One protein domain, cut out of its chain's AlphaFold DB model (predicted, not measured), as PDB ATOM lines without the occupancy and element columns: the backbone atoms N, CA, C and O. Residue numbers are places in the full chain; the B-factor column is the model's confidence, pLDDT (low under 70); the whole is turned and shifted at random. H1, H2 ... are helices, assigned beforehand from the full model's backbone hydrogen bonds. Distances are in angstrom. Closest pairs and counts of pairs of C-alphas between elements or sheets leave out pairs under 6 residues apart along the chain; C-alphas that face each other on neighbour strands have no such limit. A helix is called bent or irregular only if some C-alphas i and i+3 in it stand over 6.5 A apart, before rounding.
ATOM      1  N   ILE A 128     -26.584 -64.568  18.621       93.44
ATOM      2  CA  ILE A 128     -27.252 -63.518  19.402       93.44
ATOM      3  C   ILE A 128     -26.551 -62.168  19.215       93.44
ATOM      4  O   ILE A 128     -27.209 -61.169  18.936       93.44
ATOM      5  N   SER A 129     -25.218 -62.124  19.320       93.00
ATOM      6  CA  SER A 129     -24.475 -60.867  19.155       93.00
ATOM      7  C   SER A 129     -24.612 -60.279  17.746       93.00
ATOM      8  O   SER A 129     -24.714 -59.059  17.606       93.00
ATOM      9  N   ARG A 130     -24.690 -61.127  16.708       92.75
ATOM     10  CA  ARG A 130     -24.948 -60.685  15.332       92.75
ATOM     11  C   ARG A 130     -26.359 -60.140  15.177       92.75
ATOM     12  O   ARG A 130     -26.515 -59.065  14.612       92.75
ATOM     13  N   GLY A 131     -27.358 -60.816  15.747       91.06
ATOM     14  CA  GLY A 131     -28.740 -60.336  15.753       91.06
ATOM     15  C   GLY A 131     -28.885 -58.968  16.420       91.06
ATOM     16  O   GLY A 131     -29.459 -58.055  15.831       91.06
ATOM     17  N   ILE A 132     -28.289 -58.781  17.603       91.88
ATOM     18  CA  ILE A 132     -28.286 -57.482  18.298       91.88
ATOM     19  C   ILE A 132     -27.583 -56.412  17.454       91.88
ATOM     20  O   ILE A 132     -28.102 -55.306  17.310       91.88
ATOM     21  N   SER A 133     -26.432 -56.742  16.860       90.00
ATOM     22  CA  SER A 133     -25.689 -55.814  15.997       90.00
ATOM     23  C   SER A 133     -26.505 -55.396  14.775       90.00
ATOM     24  O   SER A 133     -26.536 -54.217  14.439       90.00
ATOM     25  N   LEU A 134     -27.208 -56.336  14.138       87.31
ATOM     26  CA  LEU A 134     -28.058 -56.059  12.984       87.31
ATOM     27  C   LEU A 134     -29.216 -55.122  13.350       87.31
ATOM     28  O   LEU A 134     -29.471 -54.159  12.629       87.31
ATOM     29  N   ILE A 135     -29.881 -55.367  14.484       88.75
ATOM     30  CA  ILE A 135     -30.948 -54.490  14.991       88.75
ATOM     31  C   ILE A 135     -30.393 -53.092  15.257       88.75
ATOM     32  O   ILE A 135     -30.978 -52.111  14.804       88.75
ATOM     33  N   TYR A 136     -29.253 -52.996  15.945       89.81
ATOM     34  CA  TYR A 136     -28.606 -51.719  16.231       89.81
ATOM     35  C   TYR A 136     -28.293 -50.942  14.947       89.81
ATOM     36  O   TYR A 136     -28.677 -49.781  14.834       89.81
ATOM     37  N   ILE A 137     -27.655 -51.590  13.965       86.62
ATOM     38  CA  ILE A 137     -27.310 -50.971  12.678       86.62
ATOM     39  C   ILE A 137     -28.571 -50.481  11.964       86.62
ATOM     40  O   ILE A 137     -28.594 -49.355  11.478       86.62
ATOM     41  N   ASN A 138     -29.627 -51.294  11.924       87.00
ATOM     42  CA  ASN A 138     -30.878 -50.924  11.270       87.00
ATOM     43  C   ASN A 138     -31.537 -49.712  11.955       87.00
ATOM     44  O   ASN A 138     -31.935 -48.753  11.296       87.00
ATOM     45  N   VAL A 139     -31.608 -49.709  13.289       86.56
ATOM     46  CA  VAL A 139     -32.157 -48.581  14.057       86.56
ATOM     47  C   VAL A 139     -31.331 -47.312  13.835       86.56
ATOM     48  O   VAL A 139     -31.902 -46.264  13.537       86.56
ATOM     49  N   ASP A 140     -30.003 -47.401  13.910       86.94
ATOM     50  CA  ASP A 140     -29.100 -46.267  13.688       86.94
ATOM     51  C   ASP A 140     -29.215 -45.699  12.263       86.94
ATOM     52  O   ASP A 140     -29.303 -44.481  12.076       86.94
ATOM     53  N   GLN A 141     -29.305 -46.571  11.256       84.69
ATOM     54  CA  GLN A 141     -29.519 -46.178   9.865       84.69
ATOM     55  C   GLN A 141     -30.866 -45.483   9.673       84.69
ATOM     56  O   GLN A 141     -30.910 -44.436   9.032       84.69
ATOM     57  N   ASN A 142     -31.947 -46.007  10.256       82.19
ATOM     58  CA  ASN A 142     -33.268 -45.390  10.156       82.19
ATOM     59  C   ASN A 142     -33.301 -44.018  10.840       82.19
ATOM     60  O   ASN A 142     -33.788 -43.054  10.252       82.19
ATOM     61  N   ILE A 143     -32.718 -43.887  12.036       82.19
ATOM     62  CA  ILE A 143     -32.596 -42.597  12.732       82.19
ATOM     63  C   ILE A 143     -31.751 -41.617  11.908       82.19
ATOM     64  O   ILE A 143     -32.091 -40.439  11.780       82.19
ATOM     65  N   SER A 144     -30.657 -42.088  11.313       82.62
ATOM     66  CA  SER A 144     -29.814 -41.266  10.445       82.62
ATOM     67  C   SER A 144     -30.538 -40.850   9.163       82.62
ATOM     68  O   SER A 144     -30.400 -39.706   8.734       82.62
ATOM     69  N   ALA A 145     -31.355 -41.726   8.579       80.75
ATOM     70  CA  ALA A 145     -32.153 -41.431   7.395       80.75
ATOM     71  C   ALA A 145     -33.210 -40.351   7.662       80.75
ATOM     72  O   ALA A 145     -33.442 -39.518   6.786       80.75
ATOM     73  N   VAL A 146     -33.773 -40.283   8.876       76.62
ATOM     74  CA  VAL A 146     -34.668 -39.181   9.271       76.62
ATOM     75  C   VAL A 146     -33.983 -37.831   9.074       76.62
ATOM     76  O   VAL A 146     -34.614 -36.921   8.551       76.62
ATOM     77  N   LYS A 147     -32.683 -37.700   9.382       74.12
ATOM     78  CA  LYS A 147     -31.945 -36.439   9.170       74.12
ATOM     79  C   LYS A 147     -31.925 -36.005   7.703       74.12
ATOM     80  O   LYS A 147     -31.958 -34.808   7.443       74.12
ATOM     81  N   ASN A 148     -31.888 -36.958   6.773       74.88
ATOM     82  CA  ASN A 148     -31.930 -36.692   5.332       74.88
ATOM     83  C   ASN A 148     -33.355 -36.438   4.817       74.88
ATOM     84  O   ASN A 148     -33.518 -35.864   3.747       74.88
ATOM     85  N   ALA A 149     -34.376 -36.881   5.554       73.19
ATOM     86  CA  ALA A 149     -35.778 -36.601   5.256       73.19
ATOM     87  C   ALA A 149     -36.251 -35.252   5.826       73.19
ATOM     88  O   ALA A 149     -37.320 -34.773   5.449       73.19
ATOM     89  N   LEU A 150     -35.480 -34.640   6.736       74.56
ATOM     90  CA  LEU A 150     -35.785 -33.309   7.246       74.56
ATOM     91  C   LEU A 150     -35.733 -32.290   6.099       74.56
ATOM     92  O   LEU A 150     -34.791 -32.321   5.304       74.56
ATOM     93  N   PRO A 151     -36.695 -31.352   6.031       76.12
ATOM     94  CA  PRO A 151     -36.651 -30.277   5.046       76.12
ATOM     95  C   PRO A 151     -35.380 -29.446   5.228       76.12
ATOM     96  O   PRO A 151     -34.815 -29.394   6.326       76.12
ATOM     97  N   ASP A 152     -34.928 -28.766   4.177       77.62
ATOM     98  CA  ASP A 152     -33.835 -27.797   4.282       77.62
ATOM     99  C   ASP A 152     -34.128 -26.738   5.361       77.62
ATOM    100  O   ASP A 152     -35.293 -26.446   5.637       77.62
ATOM    101  N   PRO A 153     -33.093 -26.177   6.015       73.75
ATOM    102  CA  PRO A 153     -33.320 -25.183   7.045       73.75
ATOM    103  C   PRO A 153     -33.911 -23.927   6.409       73.75
ATOM    104  O   PRO A 153     -33.465 -23.490   5.346       73.75
ATOM    105  N   THR A 154     -34.873 -23.318   7.093       73.94
ATOM    106  CA  THR A 154     -35.540 -22.087   6.655       73.94
ATOM    107  C   THR A 154     -34.532 -20.948   6.508       73.94
ATOM    108  O   THR A 154     -34.634 -20.130   5.596       73.94
ATOM    109  N   ILE A 155     -33.528 -20.909   7.392       74.00
ATOM    110  CA  ILE A 155     -32.438 -19.935   7.340       74.00
ATOM    111  C   ILE A 155     -31.239 -20.586   6.656       74.00
ATOM    112  O   ILE A 155     -30.449 -21.314   7.268       74.00
ATOM    113  N   GLN A 156     -31.102 -20.290   5.367       69.12
ATOM    114  CA  GLN A 156     -29.920 -20.630   4.587       69.12
ATOM    115  C   GLN A 156     -28.908 -19.477   4.642       69.12
ATOM    116  O   GLN A 156     -29.311 -18.309   4.667       69.12
ATOM    117  N   PRO A 157     -27.596 -19.761   4.673       65.00
ATOM    118  CA  PRO A 157     -26.588 -18.713   4.607       65.00
ATOM    119  C   PRO A 157     -26.754 -17.899   3.316       65.00
ATOM    120  O   PRO A 157     -26.820 -18.449   2.216       65.00
ATOM    121  N   LEU A 158     -26.814 -16.573   3.457       62.50
ATOM    122  CA  LEU A 158     -26.814 -15.639   2.336       62.50
ATOM    123  C   LEU A 158     -25.436 -15.682   1.652       62.50
ATOM    124  O   LEU A 158     -24.503 -15.006   2.071       62.50
ATOM    125  N   SER A 159     -25.352 -16.464   0.575       54.12
ATOM    126  CA  SER A 159     -24.323 -16.432  -0.474       54.12
ATOM    127  C   SER A 159     -22.948 -17.076  -0.206       54.12
ATOM    128  O   SER A 159     -22.289 -16.881   0.808       54.12
ATOM    129  N   ALA A 160     -22.528 -17.802  -1.249       52.94
ATOM    130  CA  ALA A 160     -21.267 -18.451  -1.632       52.94
ATOM    131  C   ALA A 160     -19.909 -17.808  -1.227       52.94
ATOM    132  O   ALA A 160     -19.058 -17.567  -2.084       52.94
ATOM    133  N   GLY A 161     -19.659 -17.568   0.060       58.78
ATOM    134  CA  GLY A 161     -18.332 -17.230   0.599       58.78
ATOM    135  C   GLY A 161     -17.945 -18.117   1.790       58.78
ATOM    136  O   GLY A 161     -18.813 -18.798   2.338       58.78
ATOM    137  N   PRO A 162     -16.662 -18.147   2.206       58.00
ATOM    138  CA  PRO A 162     -16.263 -18.868   3.409       58.00
ATOM    139  C   PRO A 162     -16.978 -18.252   4.618       58.00
ATOM    140  O   PRO A 162     -16.748 -17.098   4.975       58.00
ATOM    141  N   VAL A 163     -17.892 -19.021   5.205       63.12
ATOM    142  CA  VAL A 163     -18.623 -18.643   6.415       63.12
ATOM    143  C   VAL A 163     -17.635 -18.686   7.578       63.12
ATOM    144  O   VAL A 163     -17.002 -19.717   7.800       63.12
ATOM    145  N   ASP A 164     -17.488 -17.575   8.304       73.75
ATOM    146  CA  ASP A 164     -16.762 -17.546   9.580       73.75
ATOM    147  C   ASP A 164     -17.303 -18.668  10.482       73.75
ATOM    148  O   ASP A 164     -18.518 -18.819  10.631       73.75
ATOM    149  N   GLU A 165     -16.413 -19.467  11.070       73.62
ATOM    150  CA  GLU A 165     -16.739 -20.632  11.897       73.62
ATOM    151  C   GLU A 165     -17.754 -20.281  13.001       73.62
ATOM    152  O   GLU A 165     -18.713 -21.022  13.228       73.62
ATOM    153  N   LYS A 166     -17.647 -19.078  13.586       75.38
ATOM    154  CA  LYS A 166     -18.603 -18.581  14.592       75.38
ATOM    155  C   LYS A 166     -19.999 -18.322  14.028       75.38
ATOM    156  O   LYS A 166     -20.994 -18.577  14.706       75.38
ATOM    157  N   ILE A 167     -20.087 -17.808  12.801       74.69
ATOM    158  CA  ILE A 167     -21.365 -17.580  12.112       74.69
ATOM    159  C   ILE A 167     -21.975 -18.929  11.721       74.69
ATOM    160  O   ILE A 167     -23.179 -19.126  11.871       74.69
ATOM    161  N   GLY A 168     -21.145 -19.884  11.292       75.06
ATOM    162  CA  GLY A 168     -21.567 -21.252  11.001       75.06
ATOM    163  C   GLY A 168     -22.181 -21.946  12.218       75.06
ATOM    164  O   GLY A 168     -23.261 -22.529  12.113       75.06
ATOM    165  N   ASP A 169     -21.546 -21.842  13.384       78.56
ATOM    166  CA  ASP A 169     -22.058 -22.450  14.614       78.56
ATOM    167  C   ASP A 169     -23.321 -21.758  15.139       78.56
ATOM    168  O   ASP A 169     -24.254 -22.431  15.583       78.56
ATOM    169  N   PHE A 170     -23.416 -20.433  15.003       79.38
ATOM    170  CA  PHE A 170     -24.641 -19.696  15.312       79.38
ATOM    171  C   PHE A 170     -25.812 -20.112  14.409       79.38
ATOM    172  O   PHE A 170     -26.919 -20.352  14.894       79.38
ATOM    173  N   LEU A 171     -25.572 -20.270  13.103       77.75
ATOM    174  CA  LEU A 171     -26.586 -20.746  12.160       77.75
ATOM    175  C   LEU A 171     -27.015 -22.190  12.454       77.75
ATOM    176  O   LEU A 171     -28.207 -22.484  12.401       77.75
ATOM    177  N   LYS A 172     -26.084 -23.087  12.814       77.94
ATOM    178  CA  LYS A 172     -26.426 -24.450  13.269       77.94
ATOM    179  C   LYS A 172     -27.308 -24.418  14.514       77.94
ATOM    180  O   LYS A 172     -28.290 -25.153  14.577       77.94
ATOM    181  N   TYR A 173     -26.968 -23.568  15.484       79.94
ATOM    182  CA  TYR A 173     -27.739 -23.413  16.713       79.94
ATOM    183  C   TYR A 173     -29.167 -22.948  16.414       79.94
ATOM    184  O   TYR A 173     -30.111 -23.606  16.841       79.94
ATOM    185  N   ILE A 174     -29.353 -21.891  15.617       80.50
ATOM    186  CA  ILE A 174     -30.700 -21.420  15.255       80.50
ATOM    187  C   ILE A 174     -31.476 -22.492  14.477       80.50
ATOM    188  O   ILE A 174     -32.625 -22.775  14.810       80.50
ATOM    189  N   ASN A 175     -30.845 -23.141  13.496       76.81
ATOM    190  CA  ASN A 175     -31.488 -24.177  12.685       76.81
ATOM    191  C   ASN A 175     -31.848 -25.444  13.482       76.81
ATOM    192  O   ASN A 175     -32.665 -26.238  13.014       76.81
ATOM    193  N   SER A 176     -31.292 -25.639  14.684       73.12
ATOM    194  CA  SER A 176     -31.711 -26.719  15.589       73.12
ATOM    195  C   SER A 176     -33.096 -26.484  16.213       73.12
ATOM    196  O   SER A 176     -33.759 -27.444  16.601       73.12
ATOM    197  N   PHE A 177     -33.564 -25.230  16.236       74.62
ATOM    198  CA  PHE A 177     -34.892 -24.825  16.710       74.62
ATOM    199  C   PHE A 177     -35.853 -24.468  15.567       74.62
ATOM    200  O   PHE A 177     -36.914 -23.900  15.820       74.62
ATOM    201  N   ASP A 178     -35.504 -24.777  14.312       75.00
ATOM    202  CA  ASP A 178     -36.349 -24.471  13.157       75.00
ATOM    203  C   ASP A 178     -37.709 -25.189  13.282       75.00
ATOM    204  O   ASP A 178     -37.742 -26.424  13.262       75.00
ATOM    205  N   PRO A 179     -38.840 -24.461  13.371       71.25
ATOM    206  CA  PRO A 179     -40.163 -25.057  13.550       71.25
ATOM    207  C   PRO A 179     -40.523 -26.105  12.488       71.25
ATOM    208  O   PRO A 179     -41.175 -27.100  12.808       71.25
ATOM    209  N   SER A 180     -40.058 -25.924  11.246       71.88
ATOM    210  CA  SER A 180     -40.291 -26.867  10.142       71.88
ATOM    211  C   SER A 180     -39.600 -28.221  10.357       71.88
ATOM    212  O   SER A 180     -40.056 -29.239   9.836       71.88
ATOM    213  N   ARG A 181     -38.538 -28.251  11.173       70.31
ATOM    214  CA  ARG A 181     -37.775 -29.447  11.563       70.31
ATOM    215  C   ARG A 181     -38.166 -29.958  12.951       70.31
ATOM    216  O   ARG A 181     -38.185 -31.163  13.177       70.31
ATOM    217  N   VAL A 182     -38.547 -29.070  13.870       69.75
ATOM    218  CA  VAL A 182     -38.967 -29.413  15.240       69.75
ATOM    219  C   VAL A 182     -40.252 -30.252  15.258       69.75
ATOM    220  O   VAL A 182     -40.384 -31.131  16.107       69.75
ATOM    221  N   ILE A 183     -41.165 -30.072  14.296       66.75
ATOM    222  CA  ILE A 183     -42.356 -30.936  14.157       66.75
ATOM    223  C   ILE A 183     -41.959 -32.409  13.941       66.75
ATOM    224  O   ILE A 183     -42.579 -33.304  14.516       66.75
ATOM    225  N   TYR A 184     -40.878 -32.676  13.201       64.00
ATOM    226  CA  TYR A 184     -40.359 -34.034  13.009       64.00
ATOM    227  C   TYR A 184     -39.712 -34.604  14.277       64.00
ATOM    228  O   TYR A 184     -39.816 -35.805  14.524       64.00
ATOM    229  N   ASN A 185     -39.130 -33.757  15.133       64.69
ATOM    230  CA  ASN A 185     -38.641 -34.189  16.446       64.69
ATOM    231  C   ASN A 185     -39.786 -34.663  17.359       64.69
ATOM    232  O   ASN A 185     -39.564 -35.531  18.196       64.69
ATOM    233  N   GLY A 186     -41.007 -34.140  17.186       67.06
ATOM    234  CA  GLY A 186     -42.209 -34.617  17.884       67.06
ATOM    235  C   GLY A 186     -42.786 -35.921  17.317       67.06
ATOM    236  O   GLY A 186     -43.534 -36.610  18.006       67.06
ATOM    237  N   LEU A 187     -42.405 -36.291  16.093       70.31
ATOM    238  CA  LEU A 187     -42.921 -37.460  15.380       70.31
ATOM    239  C   LEU A 187     -42.385 -38.772  15.971       70.31
ATOM    240  O   LEU A 187     -43.122 -39.750  16.039       70.31
ATOM    241  N   VAL A 188     -41.142 -38.783  16.471       70.56
ATOM    242  CA  VAL A 188     -40.560 -39.957  17.147       70.56
ATOM    243  C   VAL A 188     -41.251 -40.240  18.492       70.56
ATOM    244  O   VAL A 188     -41.762 -41.348  18.646       70.56
ATOM    245  N   PRO A 189     -41.371 -39.283  19.441       74.56
ATOM    246  CA  PRO A 189     -42.178 -39.472  20.649       74.56
ATOM    247  C   PRO A 189     -43.635 -39.834  20.348       74.56
ATOM    248  O   PRO A 189     -44.197 -40.684  21.027       74.56
ATOM    249  N   PHE A 190     -44.239 -39.230  19.318       77.94
ATOM    250  CA  PHE A 190     -45.600 -39.562  18.895       77.94
ATOM    251  C   PHE A 190     -45.716 -41.007  18.394       77.94
ATOM    252  O   PHE A 190     -46.635 -41.714  18.794       77.94
ATOM    253  N   ALA A 191     -44.780 -41.467  17.560       76.00
ATOM    254  CA  ALA A 191     -44.760 -42.841  17.072       76.00
ATOM    255  C   ALA A 191     -44.569 -43.845  18.218       76.00
ATOM    256  O   ALA A 191     -45.288 -44.838  18.268       76.00
ATOM    257  N   VAL A 192     -43.663 -43.564  19.163       80.62
ATOM    258  CA  VAL A 192     -43.462 -44.390  20.368       80.62
ATOM    259  C   VAL A 192     -44.742 -44.453  21.202       80.62
ATOM    260  O   VAL A 192     -45.217 -45.545  21.496       80.62
ATOM    261  N   ALA A 193     -45.356 -43.305  21.502       83.19
ATOM    262  CA  ALA A 193     -46.604 -43.249  22.261       83.19
ATOM    263  C   ALA A 193     -47.760 -43.975  21.549       83.19
ATOM    264  O   ALA A 193     -48.587 -44.614  22.192       83.19
ATOM    265  N   MET A 194     -47.818 -43.901  20.218       81.94
ATOM    266  CA  MET A 194     -48.796 -44.623  19.409       81.94
ATOM    267  C   MET A 194     -48.586 -46.145  19.493       81.94
ATOM    268  O   MET A 194     -49.564 -46.869  19.669       81.94
ATOM    269  N   PHE A 195     -47.345 -46.636  19.392       80.19
ATOM    270  CA  PHE A 195     -47.047 -48.064  19.564       80.19
ATOM    271  C   PHE A 195     -47.418 -48.549  20.968       80.19
ATOM    272  O   PHE A 195     -48.149 -49.530  21.087       80.19
ATOM    273  N   GLU A 196     -47.008 -47.825  22.013       82.88
ATOM    274  CA  GLU A 196     -47.383 -48.137  23.397       82.88
ATOM    275  C   GLU A 196     -48.907 -48.169  23.574       82.88
ATOM    276  O   GLU A 196     -49.448 -49.079  24.200       82.88
ATOM    277  N   TYR A 197     -49.625 -47.208  22.987       84.50
ATOM    278  CA  TYR A 197     -51.081 -47.147  23.075       84.50
ATOM    279  C   TYR A 197     -51.758 -48.383  22.470       84.50
ATOM    280  O   TYR A 197     -52.646 -48.950  23.109       84.50
ATOM    281  N   PHE A 198     -51.341 -48.816  21.274       77.94
ATOM    282  CA  PHE A 198     -51.923 -49.982  20.599       77.94
ATOM    283  C   PHE A 198     -51.482 -51.323  21.199       77.94
ATOM    284  O   PHE A 198     -52.258 -52.274  21.161       77.94
ATOM    285  N   GLU A 199     -50.289 -51.414  21.793       67.81
ATOM    286  CA  GLU A 199     -49.878 -52.600  22.560       67.81
ATOM    287  C   GLU A 199     -50.643 -52.727  23.886       67.81
ATOM    288  O   GLU A 199     -50.987 -53.833  24.301       67.81
ATOM    289  N   LEU A 200     -50.951 -51.602  24.541       70.81
ATOM    290  CA  LEU A 200     -51.710 -51.571  25.797       70.81
ATOM    291  C   LEU A 200     -53.230 -51.690  25.595       70.81
ATOM    292  O   LEU A 200     -53.938 -52.051  26.536       70.81
ATOM    293  N   HIS A 201     -53.736 -51.406  24.392       68.62
ATOM    294  CA  HIS A 201     -55.162 -51.462  24.048       68.62
ATOM    295  C   HIS A 201     -55.384 -52.207  22.720       68.62
ATOM    296  O   HIS A 201     -55.747 -51.585  21.716       68.62
TER     297      HIS A 201
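What this domain is: This is residues 128 to 201 of the 203 residues of an uncharacterized protein of Chloroflexi bacterium HGW-Chloroflexi-5 (UniProt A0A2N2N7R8). Two long helices, H1 and H3, spread from each other as a loose V with their free ends wide apart, and beyond the V's narrow end the short helix H2 and a long loop, residues 150 to 164, make an open stem. Residues 128 to 142 of H1 and 189 to 200 of H3 stick out as the two arms. The printed part has 74 residues with three named helices, H1, H2 and H3 along the chain, and no named strand; the class is all helix. It is extended, with a radius of gyration of the C-alphas of 17.6 A, and flat, spanning 51 by 32 by 17 A.

How they stand to each other: H1, residues 128 to 149, touches no helix. H2, residues 165 to 176, is apart from H1. H3, residues 179 to 200, is near H1, with 8 pairs of C-alphas within 10 A but no pair within 8 A. H2 and H3 are close but not clearly touching; their closest C-alphas, those of Ser 176 and Val 182, are 7.7 A apart. They run the same way at a steep tilt of 42 degrees. Every O i to N i+4 pair is within hydrogen-bond range in H2, against 16 of 18 in H1 and 15 of 18 in H3.

Where its parts are: H1 begins at C-alpha 128 (-27.252, -63.518, 19.402) and measures 31.6 A from first to last C-alpha. H2 measures 16.6 A and begins at C-alpha 165 (-16.739, -20.632, 11.897). H3 measures 31.4 A and ends at C-alpha 200 (-51.710, -51.571, 25.797); it is neither bent nor irregular, but only just: C-alphas 185 and 188 are 6.1 A apart.

The domain as a whole: The two C-alphas farthest apart, those of Gly 161 and His 201, are 55.5 A apart. The link from H1 to H2 is long, 15 residues, and that from H2 to H3 is tight, 2 residues. Residues 158 to 166 also stand free. The printed part has no cut. Its mean pLDDT is 76.3, with residues 156 to 163, 182 to 186, 199 and 201 under 70.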